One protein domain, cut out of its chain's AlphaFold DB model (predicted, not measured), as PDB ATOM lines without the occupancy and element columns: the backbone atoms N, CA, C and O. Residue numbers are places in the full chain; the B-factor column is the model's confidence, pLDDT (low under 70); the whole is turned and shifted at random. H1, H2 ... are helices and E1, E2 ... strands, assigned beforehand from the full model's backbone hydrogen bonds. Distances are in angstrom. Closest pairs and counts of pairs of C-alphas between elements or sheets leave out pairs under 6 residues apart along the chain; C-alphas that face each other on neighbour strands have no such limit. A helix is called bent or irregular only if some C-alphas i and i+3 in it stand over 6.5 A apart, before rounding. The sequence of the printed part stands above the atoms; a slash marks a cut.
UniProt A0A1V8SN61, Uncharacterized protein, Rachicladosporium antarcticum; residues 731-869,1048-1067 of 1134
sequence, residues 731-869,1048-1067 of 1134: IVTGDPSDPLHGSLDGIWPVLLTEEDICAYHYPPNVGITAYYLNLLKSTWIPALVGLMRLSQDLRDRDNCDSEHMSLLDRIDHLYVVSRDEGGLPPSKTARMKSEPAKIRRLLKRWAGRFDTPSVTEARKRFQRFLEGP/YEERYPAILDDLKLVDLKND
ATOM      1  N   ILE A 731     143.784 168.728  11.430       47.16
ATOM      2  CA  ILE A 731     142.954 167.806  10.636       47.16
ATOM      3  C   ILE A 731     143.211 167.985   9.129       47.16
ATOM      4  O   ILE A 731     143.164 167.004   8.383       47.16
ATOM      5  N   VAL A 732     143.515 169.208   8.675       40.69
ATOM      6  CA  VAL A 732     143.789 169.531   7.262       40.69
ATOM      7  C   VAL A 732     145.202 169.132   6.818       40.69
ATOM      8  O   VAL A 732     145.361 168.693   5.679       40.69
ATOM      9  N   THR A 733     146.222 169.219   7.679       42.41
ATOM     10  CA  THR A 733     147.579 168.726   7.352       42.41
ATOM     11  C   THR A 733     147.641 167.203   7.251       42.41
ATOM     12  O   THR A 733     148.439 166.674   6.477       42.41
ATOM     13  N   GLY A 734     146.786 166.489   7.993       50.56
ATOM     14  CA  GLY A 734     146.631 165.037   7.897       50.56
ATOM     15  C   GLY A 734     147.816 164.219   8.424       50.56
ATOM     16  O   GLY A 734     147.889 163.022   8.139       50.56
ATOM     17  N   ASP A 735     148.731 164.838   9.174       61.75
ATOM     18  CA  ASP A 735     149.891 164.176   9.775       61.75
ATOM     19  C   ASP A 735     149.479 163.411  11.054       61.75
ATOM     20  O   ASP A 735     149.108 164.035  12.050       61.75
ATOM     21  N   PRO A 736     149.558 162.064  11.082       60.91
ATOM     22  CA  PRO A 736     149.232 161.272  12.271       60.91
ATOM     23  C   PRO A 736     150.289 161.375  13.389       60.91
ATOM     24  O   PRO A 736     150.162 160.686  14.401       60.91
ATOM     25  N   SER A 737     151.344 162.177  13.208       73.31
ATOM     26  CA  SER A 737     152.364 162.487  14.215       73.31
ATOM     27  C   SER A 737     152.245 163.892  14.825       73.31
ATOM     28  O   SER A 737     153.132 164.305  15.570       73.31
ATOM     29  N   ASP A 738     151.146 164.613  14.580       80.75
ATOM     30  CA  ASP A 738     150.843 165.842  15.321       80.75
ATOM     31  C   ASP A 738     150.316 165.515  16.741       80.75
ATOM     32  O   ASP A 738     149.304 164.812  16.864       80.75
ATOM     33  N   PRO A 739     150.946 166.001  17.831       84.50
ATOM     34  CA  PRO A 739     150.460 165.764  19.195       84.50
ATOM     35  C   PRO A 739     149.079 166.371  19.470       84.50
ATOM     36  O   PRO A 739     148.357 165.862  20.331       84.50
ATOM     37  N   LEU A 740     148.706 167.430  18.739       83.50
ATOM     38  CA  LEU A 740     147.408 168.108  18.827       83.50
ATOM     39  C   LEU A 740     146.384 167.517  17.837       83.50
ATOM     40  O   LEU A 740     145.391 168.155  17.487       83.50
ATOM     41  N   HIS A 741     146.607 166.292  17.351       75.94
ATOM     42  CA  HIS A 741     145.577 165.550  16.633       75.94
ATOM     43  C   HIS A 741     144.486 165.066  17.601       75.94
ATOM     44  O   HIS A 741     144.780 164.607  18.705       75.94
ATOM     45  N   GLY A 742     143.222 165.126  17.176       73.00
ATOM     46  CA  GLY A 742     142.091 164.655  17.977       73.00
ATOM     47  C   GLY A 742     142.120 163.137  18.179       73.00
ATOM     48  O   GLY A 742     142.137 162.367  17.219       73.00
ATOM     49  N   SER A 743     142.099 162.698  19.433       77.56
ATOM     50  CA  SER A 743     142.174 161.296  19.845       77.56
ATOM     51  C   SER A 743     140.947 160.894  20.660       77.56
ATOM     52  O   SER A 743     140.398 161.709  21.394       77.56
ATOM     53  N   LEU A 744     140.523 159.632  20.554       78.19
ATOM     54  CA  LEU A 744     139.491 159.070  21.429       78.19
ATOM     55  C   LEU A 744     140.140 158.535  22.707       78.19
ATOM     56  O   LEU A 744     140.995 157.648  22.640       78.19
ATOM     57  N   ASP A 745     139.699 159.042  23.854       82.75
ATOM     58  CA  ASP A 745     140.173 158.645  25.180       82.75
ATOM     59  C   ASP A 745     139.014 158.097  26.031       82.75
ATOM     60  O   ASP A 745     137.882 158.584  25.971       82.75
ATOM     61  N   GLY A 746     139.311 157.063  26.822       83.00
ATOM     62  CA  GLY A 746     138.441 156.557  27.876       83.00
ATOM     63  C   GLY A 746     138.615 157.414  29.126       83.00
ATOM     64  O   GLY A 746     139.607 157.245  29.837       83.00
ATOM     65  N   ILE A 747     137.682 158.339  29.383       82.94
ATOM     66  CA  ILE A 747     137.771 159.412  30.391       82.94
ATOM     67  C   ILE A 747     138.264 158.859  31.733       82.94
ATOM     68  O   ILE A 747     139.297 159.311  32.237       82.94
ATOM     69  N   TRP A 748     137.596 157.824  32.243       86.00
ATOM     70  CA  TRP A 748     138.008 157.025  33.396       86.00
ATOM     71  C   TRP A 748     138.711 155.719  32.958       86.00
ATOM     72  O   TRP A 748     138.333 155.127  31.943       86.00
ATOM     73  N   PRO A 749     139.684 155.188  33.735       86.56
ATOM     74  CA  PRO A 749     140.441 153.966  33.407       86.56
ATOM     75  C   PRO A 749     139.621 152.675  33.286       86.56
ATOM     76  O   PRO A 749     140.150 151.649  32.839       86.56
ATOM     77  N   VAL A 750     138.380 152.726  33.765       87.50
ATOM     78  CA  VAL A 750     137.300 151.745  33.661       87.50
ATOM     79  C   VAL A 750     135.991 152.481  33.983       87.50
ATOM     80  O   VAL A 750     135.979 153.362  34.843       87.50
ATOM     81  N   LEU A 751     134.908 152.117  33.307       85.06
ATOM     82  CA  LEU A 751     133.526 152.442  33.659       85.06
ATOM     83  C   LEU A 751     132.806 151.129  33.992       85.06
ATOM     84  O   LEU A 751     133.193 150.066  33.508       85.06
ATOM     85  N   LEU A 752     131.745 151.210  34.781       85.06
ATOM     86  CA  LEU A 752     130.796 150.125  34.984       85.06
ATOM     87  C   LEU A 752     129.484 150.475  34.265       85.06
ATOM     88  O   LEU A 752     129.006 151.600  34.413       85.06
ATOM     89  N   THR A 753     128.938 149.565  33.455       84.81
ATOM     90  CA  THR A 753     127.626 149.763  32.810       84.81
ATOM     91  C   THR A 753     126.476 149.556  33.803       84.81
ATOM     92  O   THR A 753     126.684 149.100  34.928       84.81
ATOM     93  N   GLU A 754     125.244 149.867  33.387       82.75
ATOM     94  CA  GLU A 754     124.027 149.570  34.165       82.75
ATOM     95  C   GLU A 754     123.863 148.059  34.443       82.75
ATOM     96  O   GLU A 754     123.338 147.671  35.481       82.75
ATOM     97  N   GLU A 755     124.398 147.217  33.553       85.88
ATOM     98  CA  GLU A 755     124.427 145.746  33.621       85.88
ATOM     99  C   GLU A 755     125.602 145.198  34.464       85.88
ATOM    100  O   GLU A 755     125.916 144.012  34.404       85.88
ATOM    101  N   ASP A 756     126.305 146.061  35.208       87.62
ATOM    102  CA  ASP A 756     127.533 145.740  35.947       87.62
ATOM    103  C   ASP A 756     128.704 145.216  35.083       87.62
ATOM    104  O   ASP A 756     129.691 144.694  35.603       87.62
ATOM    105  N   ILE A 757     128.681 145.419  33.760       84.44
ATOM    106  CA  ILE A 757     129.798 145.044  32.881       84.44
ATOM    107  C   ILE A 757     130.910 146.097  32.986       84.44
ATOM    108  O   ILE A 757     130.708 147.287  32.727       84.44
ATOM    109  N   CYS A 758     132.120 145.660  33.335       84.12
ATOM    110  CA  CYS A 758     133.315 146.503  33.320       84.12
ATOM    111  C   CYS A 758     133.713 146.837  31.874       84.12
ATOM    112  O   CYS A 758     134.014 145.945  31.081       84.12
ATOM    113  N   ALA A 759     133.762 148.123  31.530       81.25
ATOM    114  CA  ALA A 759     134.043 148.609  30.184       81.25
ATOM    115  C   ALA A 759     135.131 149.696  30.168       81.25
ATOM    116  O   ALA A 759     135.400 150.358  31.166       81.25
ATOM    117  N   TYR A 760     135.769 149.903  29.011       77.75
ATOM    118  CA  TYR A 760     136.779 150.957  28.825       77.75
ATOM    119  C   TYR A 760     136.286 152.037  27.858       77.75
ATOM    120  O   TYR A 760     136.081 153.178  28.258       77.75
ATOM    121  N   HIS A 761     136.006 151.667  26.605       80.19
ATOM    122  CA  HIS A 761     135.434 152.567  25.599       80.19
ATOM    123  C   HIS A 761     133.906 152.389  25.490       80.19
ATOM    124  O   HIS A 761     133.402 151.979  24.448       80.19
ATOM    125  N   TYR A 762     133.175 152.642  26.580       77.00
ATOM    126  CA  TYR A 762     131.703 152.705  26.569       77.00
ATOM    127  C   TYR A 762     131.254 154.162  26.339       77.00
ATOM    128  O   TYR A 762     131.947 155.048  26.837       77.00
ATOM    129  N   PRO A 763     130.148 154.465  25.627       76.88
ATOM    130  CA  PRO A 763     129.848 155.833  25.177       76.88
ATOM    131  C   PRO A 763     129.849 156.941  26.256       76.88
ATOM    132  O   PRO A 763     130.430 157.987  25.986       76.88
ATOM    133  N   PRO A 764     129.322 156.743  27.485       72.31
ATOM    134  CA  PRO A 764     129.418 157.723  28.581       72.31
ATOM    135  C   PRO A 764     130.843 157.953  29.116       72.31
ATOM    136  O   PRO A 764     131.079 158.919  29.832       72.31
ATOM    137  N   ASN A 765     131.784 157.058  28.801       79.31
ATOM    138  CA  ASN A 765     133.189 157.127  29.202       79.31
ATOM    139  C   ASN A 765     134.129 157.479  28.042       79.31
ATOM    140  O   ASN A 765     135.337 157.399  28.219       79.31
ATOM    141  N   VAL A 766     133.629 157.814  26.850       77.31
ATOM    142  CA  VAL A 766     134.480 158.162  25.700       77.31
ATOM    143  C   VAL A 766     134.274 159.617  25.326       77.31
ATOM    144  O   VAL A 766     133.147 160.068  25.142       77.31
ATOM    145  N   GLY A 767     135.377 160.330  25.130       73.38
ATOM    146  CA  GLY A 767     135.364 161.650  24.515       73.38
ATOM    147  C   GLY A 767     136.585 161.883  23.635       73.38
ATOM    148  O   GLY A 767     137.424 160.996  23.460       73.38
ATOM    149  N   ILE A 768     136.646 163.077  23.046       75.69
ATOM    150  CA  ILE A 768     137.765 163.514  22.211       75.69
ATOM    151  C   ILE A 768     138.710 164.357  23.071       75.69
ATOM    152  O   ILE A 768     138.246 165.170  23.865       75.69
ATOM    153  N   THR A 769     140.016 164.166  22.915       80.88
ATOM    154  CA  THR A 769     141.049 165.024  23.514       80.88
ATOM    155  C   THR A 769     142.320 165.031  22.658       80.88
ATOM    156  O   THR A 769     142.462 164.171  21.781       80.88
ATOM    157  N   ALA A 770     143.247 165.967  22.873       85.38
ATOM    158  CA  ALA A 770     144.559 165.952  22.219       85.38
ATOM    159  C   ALA A 770     145.268 164.591  22.382       85.38
ATOM    160  O   ALA A 770     145.266 163.981  23.459       85.38
ATOM    161  N   TYR A 771     145.925 164.096  21.329       86.75
ATOM    162  CA  TYR A 771     146.574 162.782  21.368       86.75
ATOM    163  C   TYR A 771     147.666 162.692  22.443       86.75
ATOM    164  O   TYR A 771     147.762 161.669  23.126       86.75
ATOM    165  N   TYR A 772     148.423 163.768  22.683       93.12
ATOM    166  CA  TYR A 772     149.390 163.789  23.783       93.12
ATOM    167  C   TYR A 772     148.723 163.693  25.172       93.12
ATOM    168  O   TYR A 772     149.307 163.067  26.053       93.12
ATOM    169  N   LEU A 773     147.515 164.244  25.383       92.62
ATOM    170  CA  LEU A 773     146.790 164.162  26.665       92.62
ATOM    171  C   LEU A 773     146.330 162.732  26.947       92.62
ATOM    172  O   LEU A 773     146.550 162.217  28.046       92.62
ATOM    173  N   ASN A 774     145.788 162.055  25.930       90.88
ATOM    174  CA  ASN A 774     145.451 160.630  25.986       90.88
ATOM    175  C   ASN A 774     146.688 159.787  26.364       90.88
ATOM    176  O   ASN A 774     146.630 158.937  27.252       90.88
ATOM    177  N   LEU A 775     147.854 160.070  25.769       93.19
ATOM    178  CA  LEU A 775     149.099 159.373  26.106       93.19
ATOM    179  C   LEU A 775     149.636 159.729  27.504       93.19
ATOM    180  O   LEU A 775     150.034 158.828  28.240       93.19
ATOM    181  N   LEU A 776     149.619 161.003  27.901       94.38
ATOM    182  CA  LEU A 776     150.040 161.498  29.220       94.38
ATOM    183  C   LEU A 776     149.212 160.858  30.343       94.38
ATOM    184  O   LEU A 776     149.778 160.310  31.297       94.38
ATOM    185  N   LYS A 777     147.880 160.868  30.205       91.75
ATOM    186  CA  LYS A 777     146.939 160.268  31.159       91.75
ATOM    187  C   LYS A 777     146.977 158.743  31.098       91.75
ATOM    188  O   LYS A 777     147.109 158.078  32.122       91.75
ATOM    189  N   SER A 778     146.923 158.159  29.904       89.75
ATOM    190  CA  SER A 778     147.042 156.723  29.639       89.75
ATOM    191  C   SER A 778     146.018 155.858  30.398       89.75
ATOM    192  O   SER A 778     144.929 155.595  29.899       89.75
ATOM    193  N   THR A 779     146.349 155.372  31.596       85.19
ATOM    194  CA  THR A 779     145.455 154.548  32.434       85.19
ATOM    195  C   THR A 779     145.189 155.180  33.800       85.19
ATOM    196  O   THR A 779     144.777 154.481  34.724       85.19
ATOM    197  N   TRP A 780     145.465 156.475  33.940       88.44
ATOM    198  CA  TRP A 780     145.159 157.274  35.122       88.44
ATOM    199  C   TRP A 780     143.775 157.912  35.023       88.44
ATOM    200  O   TRP A 780     143.226 158.083  33.935       88.44
ATOM    201  N   ILE A 781     143.206 158.252  36.176       87.12
ATOM    202  CA  ILE A 781     141.999 159.081  36.259       87.12
ATOM    203  C   ILE A 781     142.312 160.536  35.850       87.12
ATOM    204  O   ILE A 781     143.472 160.947  35.974       87.12
ATOM    205  N   PRO A 782     141.312 161.329  35.403       86.12
ATOM    206  CA  PRO A 782     141.514 162.703  34.923       86.12
ATOM    207  C   PRO A 782     142.310 163.595  35.879       86.12
ATOM    208  O   PRO A 782     143.099 164.414  35.419       86.12
ATOM    209  N   ALA A 783     142.188 163.359  37.191       84.81
ATOM    210  CA  ALA A 783     142.948 164.030  38.243       84.81
ATOM    211  C   ALA A 783     144.443 164.211  37.927       84.81
ATOM    212  O   ALA A 783     145.002 165.278  38.168       84.81
ATOM    213  N   LEU A 784     145.098 163.201  37.336       90.12
ATOM    214  CA  LEU A 784     146.518 163.317  37.008       90.12
ATOM    215  C   LEU A 784     146.793 164.463  36.026       90.12
ATOM    216  O   LEU A 784     147.779 165.170  36.195       90.12
ATOM    217  N   VAL A 785     145.934 164.665  35.025       90.75
ATOM    218  CA  VAL A 785     146.129 165.697  33.994       90.75
ATOM    219  C   VAL A 785     146.083 167.091  34.620       90.75
ATOM    220  O   VAL A 785     146.933 167.921  34.318       90.75
ATOM    221  N   GLY A 786     145.176 167.321  35.576       88.38
ATOM    222  CA  GLY A 786     145.125 168.576  36.329       88.38
ATOM    223  C   GLY A 786     146.339 168.789  37.240       88.38
ATOM    224  O   GLY A 786     146.816 169.915  37.346       88.38
ATOM    225  N   LEU A 787     146.914 167.726  37.821       89.44
ATOM    226  CA  LEU A 787     148.207 167.816  38.522       89.44
ATOM    227  C   LEU A 787     149.360 168.152  37.559       89.44
ATOM    228  O   LEU A 787     150.227 168.941  37.918       89.44
ATOM    229  N   MET A 788     149.373 167.617  36.330       92.69
ATOM    230  CA  MET A 788     150.381 167.989  35.318       92.69
ATOM    231  C   MET A 788     150.194 169.432  34.814       92.69
ATOM    232  O   MET A 788     151.179 170.115  34.549       92.69
ATOM    233  N   ARG A 789     148.950 169.927  34.736       91.06
ATOM    234  CA  ARG A 789     148.641 171.335  34.433       91.06
ATOM    235  C   ARG A 789     149.158 172.263  35.537       91.06
ATOM    236  O   ARG A 789     149.929 173.170  35.248       91.06
ATOM    237  N   LEU A 790     148.852 171.960  36.803       87.62
ATOM    238  CA  LEU A 790     149.417 172.663  37.966       87.62
ATOM    239  C   LEU A 790     150.955 172.578  38.027       87.62
ATOM    240  O   LEU A 790     151.596 173.494  38.537       87.62
ATOM    241  N   SER A 791     151.577 171.521  37.489       89.81
ATOM    242  CA  SER A 791     153.043 171.440  37.427       89.81
ATOM    243  C   SER A 791     153.664 172.467  36.483       89.81
ATOM    244  O   SER A 791     154.817 172.830  36.696       89.81
ATOM    245  N   GLN A 792     152.930 172.970  35.481       90.62
ATOM    246  CA  GLN A 792     153.432 174.036  34.610       90.62
ATOM    247  C   GLN A 792     153.440 175.394  35.324       90.62
ATOM    248  O   GLN A 792     154.410 176.133  35.181       90.62
ATOM    249  N   ASP A 793     152.451 175.669  36.182       87.50
ATOM    250  CA  ASP A 793     152.405 176.877  37.027       87.50
ATOM    251  C   ASP A 793     153.503 176.891  38.122       87.50
ATOM    252  O   ASP A 793     153.828 177.937  38.694       87.50
ATOM    253  N   LEU A 794     154.094 175.724  38.420       88.38
ATOM    254  CA  LEU A 794     155.153 175.524  39.422       88.38
ATOM    255  C   LEU A 794     156.533 175.188  38.824       88.38
ATOM    256  O   LEU A 794     157.491 175.007  39.578       88.38
ATOM    257  N   ARG A 795     156.654 175.092  37.495       87.06
ATOM    258  CA  ARG A 795     157.841 174.567  36.795       87.06
ATOM    259  C   ARG A 795     159.117 175.365  37.058       87.06
ATOM    260  O   ARG A 795     160.169 174.785  37.319       87.06
ATOM    261  N   ASP A 796     159.007 176.688  36.998       82.25
ATOM    262  CA  ASP A 796     160.152 177.603  37.084       82.25
ATOM    263  C   ASP A 796     160.532 177.951  38.534       82.25
ATOM    264  O   ASP A 796     161.499 178.673  38.777       82.25
ATOM    265  N   ARG A 797     159.790 177.421  39.515       80.81
ATOM    266  CA  ARG A 797     160.052 177.616  40.947       80.81
ATOM    267  C   ARG A 797     161.130 176.662  41.463       80.81
ATOM    268  O   ARG A 797     161.597 175.779  40.742       80.81
ATOM    269  N   ASP A 798     161.533 176.826  42.720       75.25
ATOM    270  CA  ASP A 798     162.520 175.955  43.362       75.25
ATOM    271  C   ASP A 798     161.886 174.722  44.028       75.25
ATOM    272  O   ASP A 798     160.781 174.778  44.561       75.25
ATOM    273  N   ASN A 799     162.611 173.598  44.048       65.94
ATOM    274  CA  ASN A 799     162.078 172.294  44.488       65.94
ATOM    275  C   ASN A 799     161.744 172.213  45.989       65.94
ATOM    276  O   ASN A 799     161.140 171.238  46.432       65.94
ATOM    277  N   CYS A 800     162.149 173.217  46.770       68.12
ATOM    278  CA  CYS A 800     161.821 173.350  48.188       68.12
ATOM    279  C   CYS A 800     160.592 174.243  48.446       68.12
ATOM    280  O   CYS A 800     160.243 174.446  49.607       68.12
ATOM    281  N   ASP A 801     159.938 174.768  47.402       77.25
ATOM    282  CA  ASP A 801     158.644 175.449  47.520       77.25
ATOM    283  C   ASP A 801     157.599 174.480  48.111       77.25
ATOM    284  O   ASP A 801     157.463 173.329  47.679       77.25
ATOM    285  N   SER A 802     156.852 174.945  49.113       84.31
ATOM    286  CA  SER A 802     155.789 174.173  49.755       84.31
ATOM    287  C   SER A 802     154.646 173.848  48.789       84.31
ATOM    288  O   SER A 802     154.012 172.804  48.950       84.31
ATOM    289  N   GLU A 803     154.418 174.659  47.751       85.56
ATOM    290  CA  GLU A 803     153.468 174.351  46.677       85.56
ATOM    291  C   GLU A 803     153.970 173.203  45.788       85.56
ATOM    292  O   GLU A 803     153.193 172.309  45.451       85.56
ATOM    293  N   HIS A 804     155.271 173.155  45.474       84.94
ATOM    294  CA  HIS A 804     155.861 172.070  44.676       84.94
ATOM    295  C   HIS A 804     155.892 170.744  45.454       84.94
ATOM    296  O   HIS A 804     155.572 169.690  44.903       84.94
ATOM    297  N   MET A 805     156.184 170.789  46.759       83.81
ATOM    298  CA  MET A 805     156.039 169.619  47.631       83.81
ATOM    299  C   MET A 805     154.569 169.187  47.763       83.81
ATOM    300  O   MET A 805     154.274 168.011  47.592       83.81
ATOM    301  N   SER A 806     153.631 170.120  47.961       85.00
ATOM    302  CA  SER A 806     152.186 169.830  47.997       85.00
ATOM    303  C   SER A 806     151.695 169.153  46.710       85.00
ATOM    304  O   SER A 806     150.930 168.192  46.776       85.00
ATOM    305  N   LEU A 807     152.170 169.591  45.537       87.81
ATOM    306  CA  LEU A 807     151.917 168.919  44.260       87.81
ATOM    307  C   LEU A 807     152.451 167.478  44.257       87.81
ATOM    308  O   LEU A 807     151.730 166.562  43.862       87.81
ATOM    309  N   LEU A 808     153.685 167.265  44.716       89.25
ATOM    310  CA  LEU A 808     154.297 165.940  44.800       89.25
ATOM    311  C   LEU A 808     153.506 165.003  45.727       89.25
ATOM    312  O   LEU A 808     153.064 163.952  45.271       89.25
ATOM    313  N   ASP A 809     153.205 165.413  46.962       85.06
ATOM    314  CA  ASP A 809     152.438 164.592  47.911       85.06
ATOM    315  C   ASP A 809     151.005 164.280  47.410       85.06
ATOM    316  O   ASP A 809     150.452 163.224  47.728       85.06
ATOM    317  N   ARG A 810     150.403 165.147  46.574       85.38
ATOM    318  CA  ARG A 810     149.131 164.869  45.867       85.38
ATOM    319  C   ARG A 810     149.287 163.783  44.796       85.38
ATOM    320  O   ARG A 810     148.405 162.933  44.666       85.38
ATOM    321  N   ILE A 811     150.388 163.788  44.038       90.62
ATOM    322  CA  ILE A 811     150.692 162.754  43.032       90.62
ATOM    323  C   ILE A 811     151.018 161.417  43.718       90.62
ATOM    324  O   ILE A 811     150.531 160.373  43.277       90.62
ATOM    325  N   ASP A 812     151.763 161.449  44.823       88.56
ATOM    326  CA  ASP A 812     152.077 160.279  45.650       88.56
ATOM    327  C   ASP A 812     150.787 159.669  46.226       88.56
ATOM    328  O   ASP A 812     150.555 158.463  46.117       88.56
ATOM    329  N   HIS A 813     149.881 160.499  46.760       82.00
ATOM    330  CA  HIS A 813     148.567 160.061  47.239       82.00
ATOM    331  C   HIS A 813     147.720 159.420  46.128       82.00
ATOM    332  O   HIS A 813     147.156 158.341  46.324       82.00
ATOM    333  N   LEU A 814     147.670 160.039  44.942       84.38
ATOM    334  CA  LEU A 814     146.982 159.495  43.768       84.38
ATOM    335  C   LEU A 814     147.555 158.131  43.346       84.38
ATOM    336  O   LEU A 814     146.798 157.215  43.011       84.38
ATOM    337  N   TYR A 815     148.879 157.958  43.406       87.12
ATOM    338  CA  TYR A 815     149.497 156.652  43.201       87.12
ATOM    339  C   TYR A 815     149.039 155.645  44.260       87.12
ATOM    340  O   TYR A 815     148.587 154.569  43.878       87.12
ATOM    341  N   VAL A 816     149.066 155.976  45.553       82.88
ATOM    342  CA  VAL A 816     148.621 155.058  46.622       82.88
ATOM    343  C   VAL A 816     147.161 154.636  46.437       82.88
ATOM    344  O   VAL A 816     146.859 153.445  46.476       82.88
ATOM    345  N   VAL A 817     146.259 155.572  46.125       78.19
ATOM    346  CA  VAL A 817     144.839 155.281  45.838       78.19
ATOM    347  C   VAL A 817     144.664 154.385  44.596       78.19
ATOM    348  O   VAL A 817     143.682 153.650  44.500       78.19
ATOM    349  N   SER A 818     145.627 154.369  43.666       79.50
ATOM    350  CA  SER A 818     145.645 153.420  42.538       79.50
ATOM    351  C   SER A 818     146.151 152.012  42.891       79.50
ATOM    352  O   SER A 818     145.991 151.104  42.073       79.50
ATOM    353  N   ARG A 819     146.765 151.814  44.070       78.75
ATOM    354  CA  ARG A 819     147.425 150.562  44.493       78.75
ATOM    355  C   ARG A 819     146.722 149.849  45.645       78.75
ATOM    356  O   ARG A 819     146.569 148.629  45.582       78.75
ATOM    357  N   ASP A 820     146.330 150.591  46.674       71.94
ATOM    358  CA  ASP A 820     145.851 150.045  47.946       71.94
ATOM    359  C   ASP A 820     144.602 149.163  47.806       71.94
ATOM    360  O   ASP A 820     143.746 149.395  46.953       71.94
ATOM    361  N   GLU A 821     144.491 148.169  48.696       56.72
ATOM    362  CA  GLU A 821     143.301 147.316  48.877       56.72
ATOM    363  C   GLU A 821     142.780 146.663  47.580       56.72
ATOM    364  O   GLU A 821     141.576 146.513  47.358       56.72
ATOM    365  N   GLY A 822     143.702 146.277  46.694       63.38
ATOM    366  CA  GLY A 822     143.351 145.765  45.373       63.38
ATOM    367  C   GLY A 822     142.910 146.880  44.425       63.38
ATOM    368  O   GLY A 822     141.859 146.763  43.792       63.38
ATOM    369  N   GLY A 823     143.727 147.932  44.320       68.62
ATOM    370  CA  GLY A 823     143.586 149.006  43.338       68.62
ATOM    371  C   GLY A 823     143.530 148.516  41.886       68.62
ATOM    372  O   GLY A 823     143.605 147.316  41.605       68.62
ATOM    373  N   LEU A 824     143.383 149.450  40.941       70.94
ATOM    374  CA  LEU A 824     143.203 149.130  39.521       70.94
ATOM    375  C   LEU A 824     144.250 148.128  39.019       70.94
ATOM    376  O   LEU A 824     145.443 148.453  38.998       70.94
ATOM    377  N   PRO A 825     143.829 146.955  38.510       77.69
ATOM    378  CA  PRO A 825     144.765 146.054  37.871       77.69
ATOM    379  C   PRO A 825     145.504 146.751  36.716       77.69
ATOM    380  O   PRO A 825     144.897 147.496  35.936       77.69
ATOM    381  N   PRO A 826     146.826 146.551  36.588       72.38
ATOM    382  CA  PRO A 826     147.640 147.355  35.683       72.38
ATOM    383  C   PRO A 826     147.381 147.021  34.208       72.38
ATOM    384  O   PRO A 826     147.405 147.914  33.357       72.38
ATOM    385  N   SER A 827     147.071 145.760  33.892       80.44
ATOM    386  CA  SER A 827     146.665 145.354  32.545       80.44
ATOM    387  C   SER A 827     145.204 145.723  32.276       80.44
ATOM    388  O   SER A 827     144.344 145.624  33.153       80.44
ATOM    389  N   LYS A 828     144.903 146.125  31.035       80.94
ATOM    390  CA  LYS A 828     143.525 146.411  30.602       80.94
ATOM    391  C   LYS A 828     142.621 145.192  30.814       80.94
ATOM    392  O   LYS A 828     141.535 145.336  31.360       80.94
ATOM    393  N   THR A 829     143.102 144.000  30.465       81.38
ATOM    394  CA  THR A 829     142.381 142.728  30.615       81.38
ATOM    395  C   THR A 829     141.949 142.466  32.056       81.38
ATOM    396  O   THR A 829     140.799 142.115  32.284       81.38
ATOM    397  N   ALA A 830     142.817 142.704  33.045       83.12
ATOM    398  CA  ALA A 830     142.457 142.489  34.445       83.12
ATOM    399  C   ALA A 830     141.506 143.570  35.001       83.12
ATOM    400  O   ALA A 830     140.750 143.280  35.923       83.12
ATOM    401  N   ARG A 831     141.462 144.785  34.421       83.62
ATOM    402  CA  ARG A 831     140.388 145.762  34.709       83.62
ATOM    403  C   ARG A 831     139.044 145.313  34.142       83.62
ATOM    404  O   ARG A 831     138.045 145.385  34.842       83.62
ATOM    405  N   MET A 832     139.029 144.797  32.912       84.31
ATOM    406  CA  MET A 832     137.820 144.244  32.281       84.31
ATOM    407  C   MET A 832     137.309 142.985  33.010       84.31
ATOM    408  O   MET A 832     136.106 142.796  33.116       84.31
ATOM    409  N   LYS A 833     138.213 142.156  33.557       87.19
ATOM    410  CA  LYS A 833     137.905 140.995  34.418       87.19
ATOM    411  C   LYS A 833     137.732 141.343  35.915       87.19
ATOM    412  O   LYS A 833     137.665 140.434  36.736       87.19
ATOM    413  N   SER A 834     137.726 142.618  36.313       85.19
ATOM    414  CA  SER A 834     137.555 142.986  37.730       85.19
ATOM    415  C   SER A 834     136.100 142.861  38.171       85.19
ATOM    416  O   SER A 834     135.199 143.234  37.427       85.19
ATOM    417  N   GLU A 835     135.881 142.417  39.410       89.56
ATOM    418  CA  GLU A 835     134.548 142.345  40.014       89.56
ATOM    419  C   GLU A 835     133.814 143.701  39.968       89.56
ATOM    420  O   GLU A 835     134.393 144.722  40.373       89.56
ATOM    421  N   PRO A 836     132.516 143.729  39.623       87.44
ATOM    422  CA  PRO A 836     131.721 144.956  39.617       87.44
ATOM    423  C   PRO A 836     131.729 145.670  40.972       87.44
ATOM    424  O   PRO A 836     131.988 146.868  41.049       87.44
ATOM    425  N   ALA A 837     131.568 144.935  42.079       86.75
ATOM    426  CA  ALA A 837     131.611 145.491  43.436       86.75
ATOM    427  C   ALA A 837     132.983 146.089  43.820       86.75
ATOM    428  O   ALA A 837     133.061 147.025  44.622       86.75
ATOM    429  N   LYS A 838     134.078 145.586  43.243       85.12
ATOM    430  CA  LYS A 838     135.427 146.148  43.399       85.12
ATOM    431  C   LYS A 838     135.576 147.431  42.583       85.12
ATOM    432  O   LYS A 838     136.036 148.436  43.121       85.12
ATOM    433  N   ILE A 839     135.092 147.447  41.340       82.31
ATOM    434  CA  ILE A 839     135.079 148.657  40.506       82.31
ATOM    435  C   ILE A 839     134.156 149.743  41.082       82.31
ATOM    436  O   ILE A 839     134.583 150.891  41.152       82.31
ATOM    437  N   ARG A 840     132.974 149.413  41.624       82.12
ATOM    438  CA  ARG A 840     132.110 150.361  42.366       82.12
ATOM    439  C   ARG A 840     132.839 150.996  43.555       82.12
ATOM    440  O   ARG A 840     132.751 152.208  43.744       82.12
ATOM    441  N   ARG A 841     133.588 150.207  44.341       81.06
ATOM    442  CA  ARG A 841     134.407 150.715  45.461       81.06
ATOM    443  C   ARG A 841     135.524 151.649  44.986       81.06
ATOM    444  O   ARG A 841     135.739 152.683  45.612       81.06
ATOM    445  N   LEU A 842     136.199 151.318  43.886       77.06
ATOM    446  CA  LEU A 842     137.256 152.149  43.304       77.06
ATOM    447  C   LEU A 842     136.709 153.449  42.692       77.06
ATOM    448  O   LEU A 842     137.207 154.519  43.027       77.06
ATOM    449  N   LEU A 843     135.631 153.383  41.906       76.50
ATOM    450  CA  LEU A 843     134.934 154.562  41.378       76.50
ATOM    451  C   LEU A 843     134.462 155.480  42.514       76.50
ATOM    452  O   LEU A 843     134.725 156.677  42.468       76.50
ATOM    453  N   LYS A 844     133.869 154.937  43.588       75.06
ATOM    454  CA  LYS A 844     133.491 155.729  44.775       75.06
ATOM    455  C   LYS A 844     134.701 156.381  45.465       75.06
ATOM    456  O   LYS A 844     134.554 157.468  46.013       75.06
ATOM    457  N   ARG A 845     135.888 155.764  45.419       72.75
ATOM    458  CA  ARG A 845     137.145 156.325  45.957       72.75
ATOM    459  C   ARG A 845     137.791 157.398  45.073       72.75
ATOM    460  O   ARG A 845     138.640 158.120  45.578       72.75
ATOM    461  N   TRP A 846     137.411 157.515  43.797       71.12
ATOM    462  CA  TRP A 846     137.848 158.613  42.915       71.12
ATOM    463  C   TRP A 846     136.787 159.705  42.727       71.12
ATOM    464  O   TRP A 846     137.133 160.814  42.335       71.12
ATOM    465  N   ALA A 847     135.510 159.372  42.950       62.12
ATOM    466  CA  ALA A 847     134.372 160.287  42.851       62.12
ATOM    467  C   ALA A 847     134.002 160.939  44.194       62.12
ATOM    468  O   ALA A 847     133.409 162.016  44.212       62.12
ATOM    469  N   GLY A 848     134.370 160.329  45.326       54.22
ATOM    470  CA  GLY A 848     134.616 161.120  46.528       54.22
ATOM    471  C   GLY A 848     135.704 162.143  46.210       54.22
ATOM    472  O   GLY A 848     136.639 161.821  45.472       54.22
ATOM    473  N   ARG A 849     135.591 163.367  46.746       52.34
ATOM    474  CA  ARG A 849     136.696 164.325  46.641       52.34
ATOM    475  C   ARG A 849     137.959 163.649  47.171       52.34
ATOM    476  O   ARG A 849     137.888 162.794  48.058       52.34
ATOM    477  N   PHE A 850     139.116 164.067  46.673       53.97
ATOM    478  CA  PHE A 850     140.333 163.852  47.437       53.97
ATOM    479  C   PHE A 850     140.175 164.700  48.698       53.97
ATOM    480  O   PHE A 850     140.490 165.888  48.674       53.97
ATOM    481  N   ASP A 851     139.637 164.099  49.765       47.78
ATOM    482  CA  ASP A 851     139.754 164.579  51.139       47.78
ATOM    483  C   ASP A 851     141.252 164.628  51.400       47.78
ATOM    484  O   ASP A 851     141.826 163.643  51.865       47.78
ATOM    485  N   THR A 852     141.902 165.711  50.951       48.62
ATOM    486  CA  THR A 852     143.356 165.793  50.860       48.62
ATOM    487  C   THR A 852     143.864 165.512  52.252       48.62
ATOM    488  O   THR A 852     143.665 166.362  53.130       48.62
ATOM    489  N   PRO A 853     144.485 164.339  52.490       51.09
ATOM    490  CA  PRO A 853     145.060 164.093  53.788       51.09
ATOM    491  C   PRO A 853     146.060 165.222  53.989       51.09
ATOM    492  O   PRO A 853     146.683 165.666  53.014       51.09
ATOM    493  N   SER A 854     146.222 165.704  55.224       58.97
ATOM    494  CA  SER A 854     147.325 166.624  55.505       58.97
ATOM    495  C   SER A 854     148.590 166.050  54.859       58.97
ATOM    496  O   SER A 854     148.757 164.831  54.856       58.97
ATOM    497  N   VAL A 855     149.435 166.881  54.242       60.19
ATOM    498  CA  VAL A 855     150.590 166.412  53.441       60.19
ATOM    499  C   VAL A 855     151.371 165.298  54.166       60.19
ATOM    500  O   VAL A 855     151.709 164.267  53.589       60.19
ATOM    501  N   THR A 856     151.513 165.450  55.483       66.75
ATOM    502  CA  THR A 856     151.975 164.451  56.451       66.75
ATOM    503  C   THR A 856     151.329 163.061  56.327       66.75
ATOM    504  O   THR A 856     152.046 162.068  56.324       66.75
ATOM    505  N   GLU A 857     150.002 162.950  56.268       65.88
ATOM    506  CA  GLU A 857     149.279 161.675  56.177       65.88
ATOM    507  C   GLU A 857     149.294 161.071  54.767       65.88
ATOM    508  O   GLU A 857     149.428 159.856  54.637       65.88
ATOM    509  N   ALA A 858     149.266 161.888  53.709       66.19
ATOM    510  CA  ALA A 858     149.513 161.405  52.346       66.19
ATOM    511  C   ALA A 858     150.892 160.723  52.267       66.19
ATOM    512  O   ALA A 858     151.004 159.562  51.859       66.19
ATOM    513  N   ARG A 859     151.917 161.403  52.795       69.94
ATOM    514  CA  ARG A 859     153.291 160.906  52.886       69.94
ATOM    515  C   ARG A 859     153.434 159.698  53.816       69.94
ATOM    516  O   ARG A 859     154.112 158.744  53.450       69.94
ATOM    517  N   LYS A 860     152.767 159.670  54.978       72.81
ATOM    518  CA  LYS A 860     152.722 158.485  55.864       72.81
ATOM    519  C   LYS A 860     152.075 157.286  55.181       72.81
ATOM    520  O   LYS A 860     152.544 156.168  55.370       72.81
ATOM    521  N   ARG A 861     150.997 157.477  54.417       69.06
ATOM    522  CA  ARG A 861     150.323 156.391  53.694       69.06
ATOM    523  C   ARG A 861     151.220 155.840  52.584       69.06
ATOM    524  O   ARG A 861     151.360 154.626  52.482       69.06
ATOM    525  N   PHE A 862     151.904 156.713  51.842       76.25
ATOM    526  CA  PHE A 862     152.934 156.310  50.879       76.25
ATOM    527  C   PHE A 862     154.093 155.564  51.558       76.25
ATOM    528  O   PHE A 862     154.441 154.470  51.129       76.25
ATOM    529  N   GLN A 863     154.627 156.075  52.672       76.62
ATOM    530  CA  GLN A 863     155.695 155.417  53.432       76.62
ATOM    531  C   GLN A 863     155.270 154.034  53.957       76.62
ATOM    532  O   GLN A 863     156.027 153.075  53.832       76.62
ATOM    533  N   ARG A 864     154.037 153.896  54.468       74.25
ATOM    534  CA  ARG A 864     153.453 152.601  54.859       74.25
ATOM    535  C   ARG A 864     153.326 151.645  53.670       74.25
ATOM    536  O   ARG A 864     153.611 150.461  53.827       74.25
ATOM    537  N   PHE A 865     152.960 152.146  52.489       68.38
ATOM    538  CA  PHE A 865     152.963 151.360  51.252       68.38
ATOM    539  C   PHE A 865     154.386 150.914  50.864       68.38
ATOM    540  O   PHE A 865     154.562 149.752  50.514       68.38
ATOM    541  N   LEU A 866     155.411 151.774  50.981       69.44
ATOM    542  CA  LEU A 866     156.810 151.392  50.714       69.44
ATOM    543  C   LEU A 866     157.316 150.303  51.669       69.44
ATOM    544  O   LEU A 866     158.024 149.385  51.260       69.44
ATOM    545  N   GLU A 867     156.981 150.430  52.950       70.19
ATOM    546  CA  GLU A 867     157.484 149.553  54.005       70.19
ATOM    547  C   GLU A 867     156.761 148.201  54.022       70.19
ATOM    548  O   GLU A 867     157.408 147.170  54.227       70.19
ATOM    549  N   GLY A 868     155.456 148.191  53.734       61.94
ATOM    550  CA  GLY A 868     154.581 147.028  53.856       61.94
ATOM    551  C   GLY A 868     154.940 145.820  52.973       61.94
ATOM    552  O   GLY A 868     155.596 145.951  51.932       61.94
ATOM    553  N   PRO A 869     154.460 144.616  53.348       53.44
ATOM    554  CA  PRO A 869     154.725 143.373  52.620       53.44
ATOM    555  C   PRO A 869     154.044 143.316  51.244       53.44
ATOM    556  O   PRO A 869     154.386 142.456  50.442       53.44
ATOM    557  N   TYR A1048     157.834 165.155  16.968       89.38
ATOM    558  CA  TYR A1048     158.982 166.017  16.690       89.38
ATOM    559  C   TYR A1048     159.181 167.046  17.815       89.38
ATOM    560  O   TYR A1048     158.213 167.577  18.364       89.38
ATOM    561  N   GLU A1049     160.436 167.323  18.160       91.94
ATOM    562  CA  GLU A1049     160.826 168.113  19.340       91.94
ATOM    563  C   GLU A1049     160.355 169.572  19.245       91.94
ATOM    564  O   GLU A1049     159.980 170.184  20.244       91.94
ATOM    565  N   GLU A1050     160.241 170.101  18.027       92.00
ATOM    566  CA  GLU A1050     159.679 171.416  17.715       92.00
ATOM    567  C   GLU A1050     158.195 171.544  18.106       92.00
ATOM    568  O   GLU A1050     157.663 172.653  18.169       92.00
ATOM    569  N   ARG A1051     157.504 170.428  18.386       90.50
ATOM    570  CA  ARG A1051     156.123 170.419  18.896       90.50
ATOM    571  C   ARG A1051     156.037 170.411  20.423       90.50
ATOM    572  O   ARG A1051     154.960 170.675  20.952       90.50
ATOM    573  N   TYR A1052     157.134 170.157  21.141       94.12
ATOM    574  CA  TYR A1052     157.140 170.140  22.608       94.12
ATOM    575  C   TYR A1052     156.667 171.461  23.244       94.12
ATOM    576  O   TYR A1052     155.887 171.376  24.190       94.12
ATOM    577  N   PRO A1053     157.022 172.667  22.745       93.88
ATOM    578  CA  PRO A1053     156.477 173.915  23.287       93.88
ATOM    579  C   PRO A1053     154.950 173.992  23.165       93.88
ATOM    580  O   PRO A1053     154.278 174.329  24.132       93.88
ATOM    581  N   ALA A1054     154.391 173.581  22.020       88.81
ATOM    582  CA  ALA A1054     152.945 173.584  21.793       88.81
ATOM    583  C   ALA A1054     152.198 172.609  22.723       88.81
ATOM    584  O   ALA A1054     151.114 172.936  23.194       88.81
ATOM    585  N   ILE A1055     152.794 171.453  23.042       92.69
ATOM    586  CA  ILE A1055     152.263 170.529  24.060       92.69
ATOM    587  C   ILE A1055     152.221 171.199  25.444       92.69
ATOM    588  O   ILE A1055     151.250 171.056  26.180       92.69
ATOM    589  N   LEU A1056     153.281 171.921  25.809       93.75
ATOM    590  CA  LEU A1056     153.413 172.553  27.123       93.75
ATOM    591  C   LEU A1056     152.518 173.784  27.280       93.75
ATOM    592  O   LEU A1056     152.054 174.056  28.386       93.75
ATOM    593  N   ASP A1057     152.263 174.514  26.195       90.38
ATOM    594  CA  ASP A1057     151.311 175.622  26.181       90.38
ATOM    595  C   ASP A1057     149.859 175.129  26.198       90.38
ATOM    596  O   ASP A1057     149.065 175.652  26.976       90.38
ATOM    597  N   ASP A1058     149.518 174.079  25.443       88.56
ATOM    598  CA  ASP A1058     148.185 173.459  25.492       88.56
ATOM    599  C   ASP A1058     147.883 172.849  26.875       88.56
ATOM    600  O   ASP A1058     146.795 173.044  27.417       88.56
ATOM    601  N   LEU A1059     148.876 172.236  27.533       91.00
ATOM    602  CA  LEU A1059     148.727 171.678  28.882       91.00
ATOM    603  C   LEU A1059     148.374 172.737  29.947       91.00
ATOM    604  O   LEU A1059     147.689 172.414  30.915       91.00
ATOM    605  N   LYS A1060     148.783 174.004  29.782       89.56
ATOM    606  CA  LYS A1060     148.376 175.112  30.681       89.56
ATOM    607  C   LYS A1060     146.890 175.455  30.537       89.56
ATOM    608  O   LYS A1060     146.275 175.942  31.489       89.56
ATOM    609  N   LEU A1061     146.339 175.197  29.349       84.38
ATOM    610  CA  LEU A1061     144.967 175.481  28.923       84.38
ATOM    611  C   LEU A1061     144.009 174.299  29.177       84.38
ATOM    612  O   LEU A1061     142.837 174.355  28.788       84.38
ATOM    613  N   VAL A1062     144.498 173.243  29.841       85.38
ATOM    614  CA  VAL A1062     143.664 172.173  30.388       85.38
ATOM    615  C   VAL A1062     142.816 172.721  31.536       85.38
ATOM    616  O   VAL A1062     143.335 173.200  32.546       85.38
ATOM    617  N   ASP A1063     141.502 172.595  31.385       79.25
ATOM    618  CA  ASP A1063     140.489 173.015  32.349       79.25
ATOM    619  C   ASP A1063     139.593 171.816  32.675       79.25
ATOM    620  O   ASP A1063     138.618 171.504  31.983       79.25
ATOM    621  N   LEU A1064     139.983 171.100  33.731       70.94
ATOM    622  CA  LEU A1064     139.175 170.038  34.306       70.94
ATOM    623  C   LEU A1064     138.118 170.671  35.206       70.94
ATOM    624  O   LEU A1064     138.421 171.072  36.327       70.94
ATOM    625  N   LYS A1065     136.874 170.717  34.723       60.09
ATOM    626  CA  LYS A1065     135.725 171.181  35.511       60.09
ATOM    627  C   LYS A1065     135.688 170.497  36.880       60.09
ATOM    628  O   LYS A1065     135.720 169.265  36.951       60.09
ATOM    629  N   ASN A1066     135.520 171.296  37.935       50.19
ATOM    630  CA  ASN A1066     135.492 170.834  39.327       50.19
ATOM    631  C   ASN A1066     134.520 169.655  39.558       50.19
ATOM    632  O   ASN A1066     134.837 168.749  40.323       50.19
ATOM    633  N   ASP A1067     133.400 169.612  38.825       45.88
ATOM    634  CA  ASP A1067     132.394 168.532  38.800       45.88
ATOM    635  C   ASP A1067     132.963 167.125  38.506       45.88
ATOM    636  O   ASP A1067     132.303 166.111  38.745       45.88
TER     637      ASP A1067
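What this domain is: This is residues 731 to 869 and 1048 to 1067 of the 1134 residues of an uncharacterized protein of Rachicladosporium antarcticum (UniProt A0A1V8SN61). A helical hairpin, H2 and H3 side by side, makes the middle; H6 packs slantwise on H3 at one side, and at the other H1 and the last residues of H7 meet H2, with the small strand hairpin E1 and E2 beside H1. H4, H5 and the long link 747 to 765 lie loosely toward the end of H3, while the turn of the helical hairpin, residues 796 to 802, sticks out. The printed part has 159 residues, with two strands and then seven helices along the chain, E1 E2 H1 H2 H3 H4 H5 H6 H7; the sheet E1 - E2 is antiparallel and the class is mostly helix. The whole is compact, with a radius of gyration of the C-alphas of 17.3 A and spans of 50 by 47 by 30 A.

Where its parts are: Find C-alpha 742 at (142.091, 164.655, 17.977), where E1 begins; it runs 13.3 A to residue 746. E2, residues 766 to 770, is 13.2 A long, and H1 follows at residues 771 to 777, 10.1 A. H2, residues 783 to 793, covers 16.0 A. At C-alpha 802, (155.789, 174.173, 49.755), begins H3, the longest helix, 25.6 A to residue 819. Next come H4, residues 828 to 832, 6.3 A; H5, residues 836 to 847, 15.9 A; and H6, residues 855 to 867, 18.2 A. H7, residues 1049 to 1060, also 18.2 A, ends at C-alpha 1060, (148.376, 175.112, 30.681); it is only just irregular, with C-alphas 1050 and 1053 6.9 A apart.

How they stand to each other: Start at H2, the hub. It touches H3 at a shallow tilt of 17 degrees, opposite ways, a hairpin whose closest C-alphas are those of Leu 787 and Leu 807, 6.9 A. H1 touches H2 about perpendicular, at 76 degrees, closest at the C-alphas of Lys 777 and Val 785, 6.2 A. H7 touches H2 with residues 1056 to 1060 alone, closest at the C-alphas of Arg 789 and Lys 1060, 5.3 A. H6 touches H3 at a steep tilt of 44 degrees, the same way; the C-alphas of His 813 and Ala 858 are closest, 5.4 A. H5 is close to H3 but not clearly touching, with the C-alphas of Val 817 and Arg 845 closest at 7.8 A, and H4 touches no helix. In the hairpin E1 and E2, look for N 743 and O 769, 2.8 A, within hydrogen-bond range. Every O i to N i+4 pair is within range in H1, H3, H4, H5 and H6; H2 has 6 of 7 and H7 5 of 8.

The domain as a whole: The C-alphas farthest apart are those of Val 732 and Pro 869, 53.5 A. Residues 870 to 1047 are cut out, and C-alphas 869 and 1048 are 42.7 A apart across the cut. The link from E1 to E2, 19 residues, is long. Mean pLDDT of the printed part is 78.6, and 32 residues are under 70, among them 731 to 736 and 847 to 859.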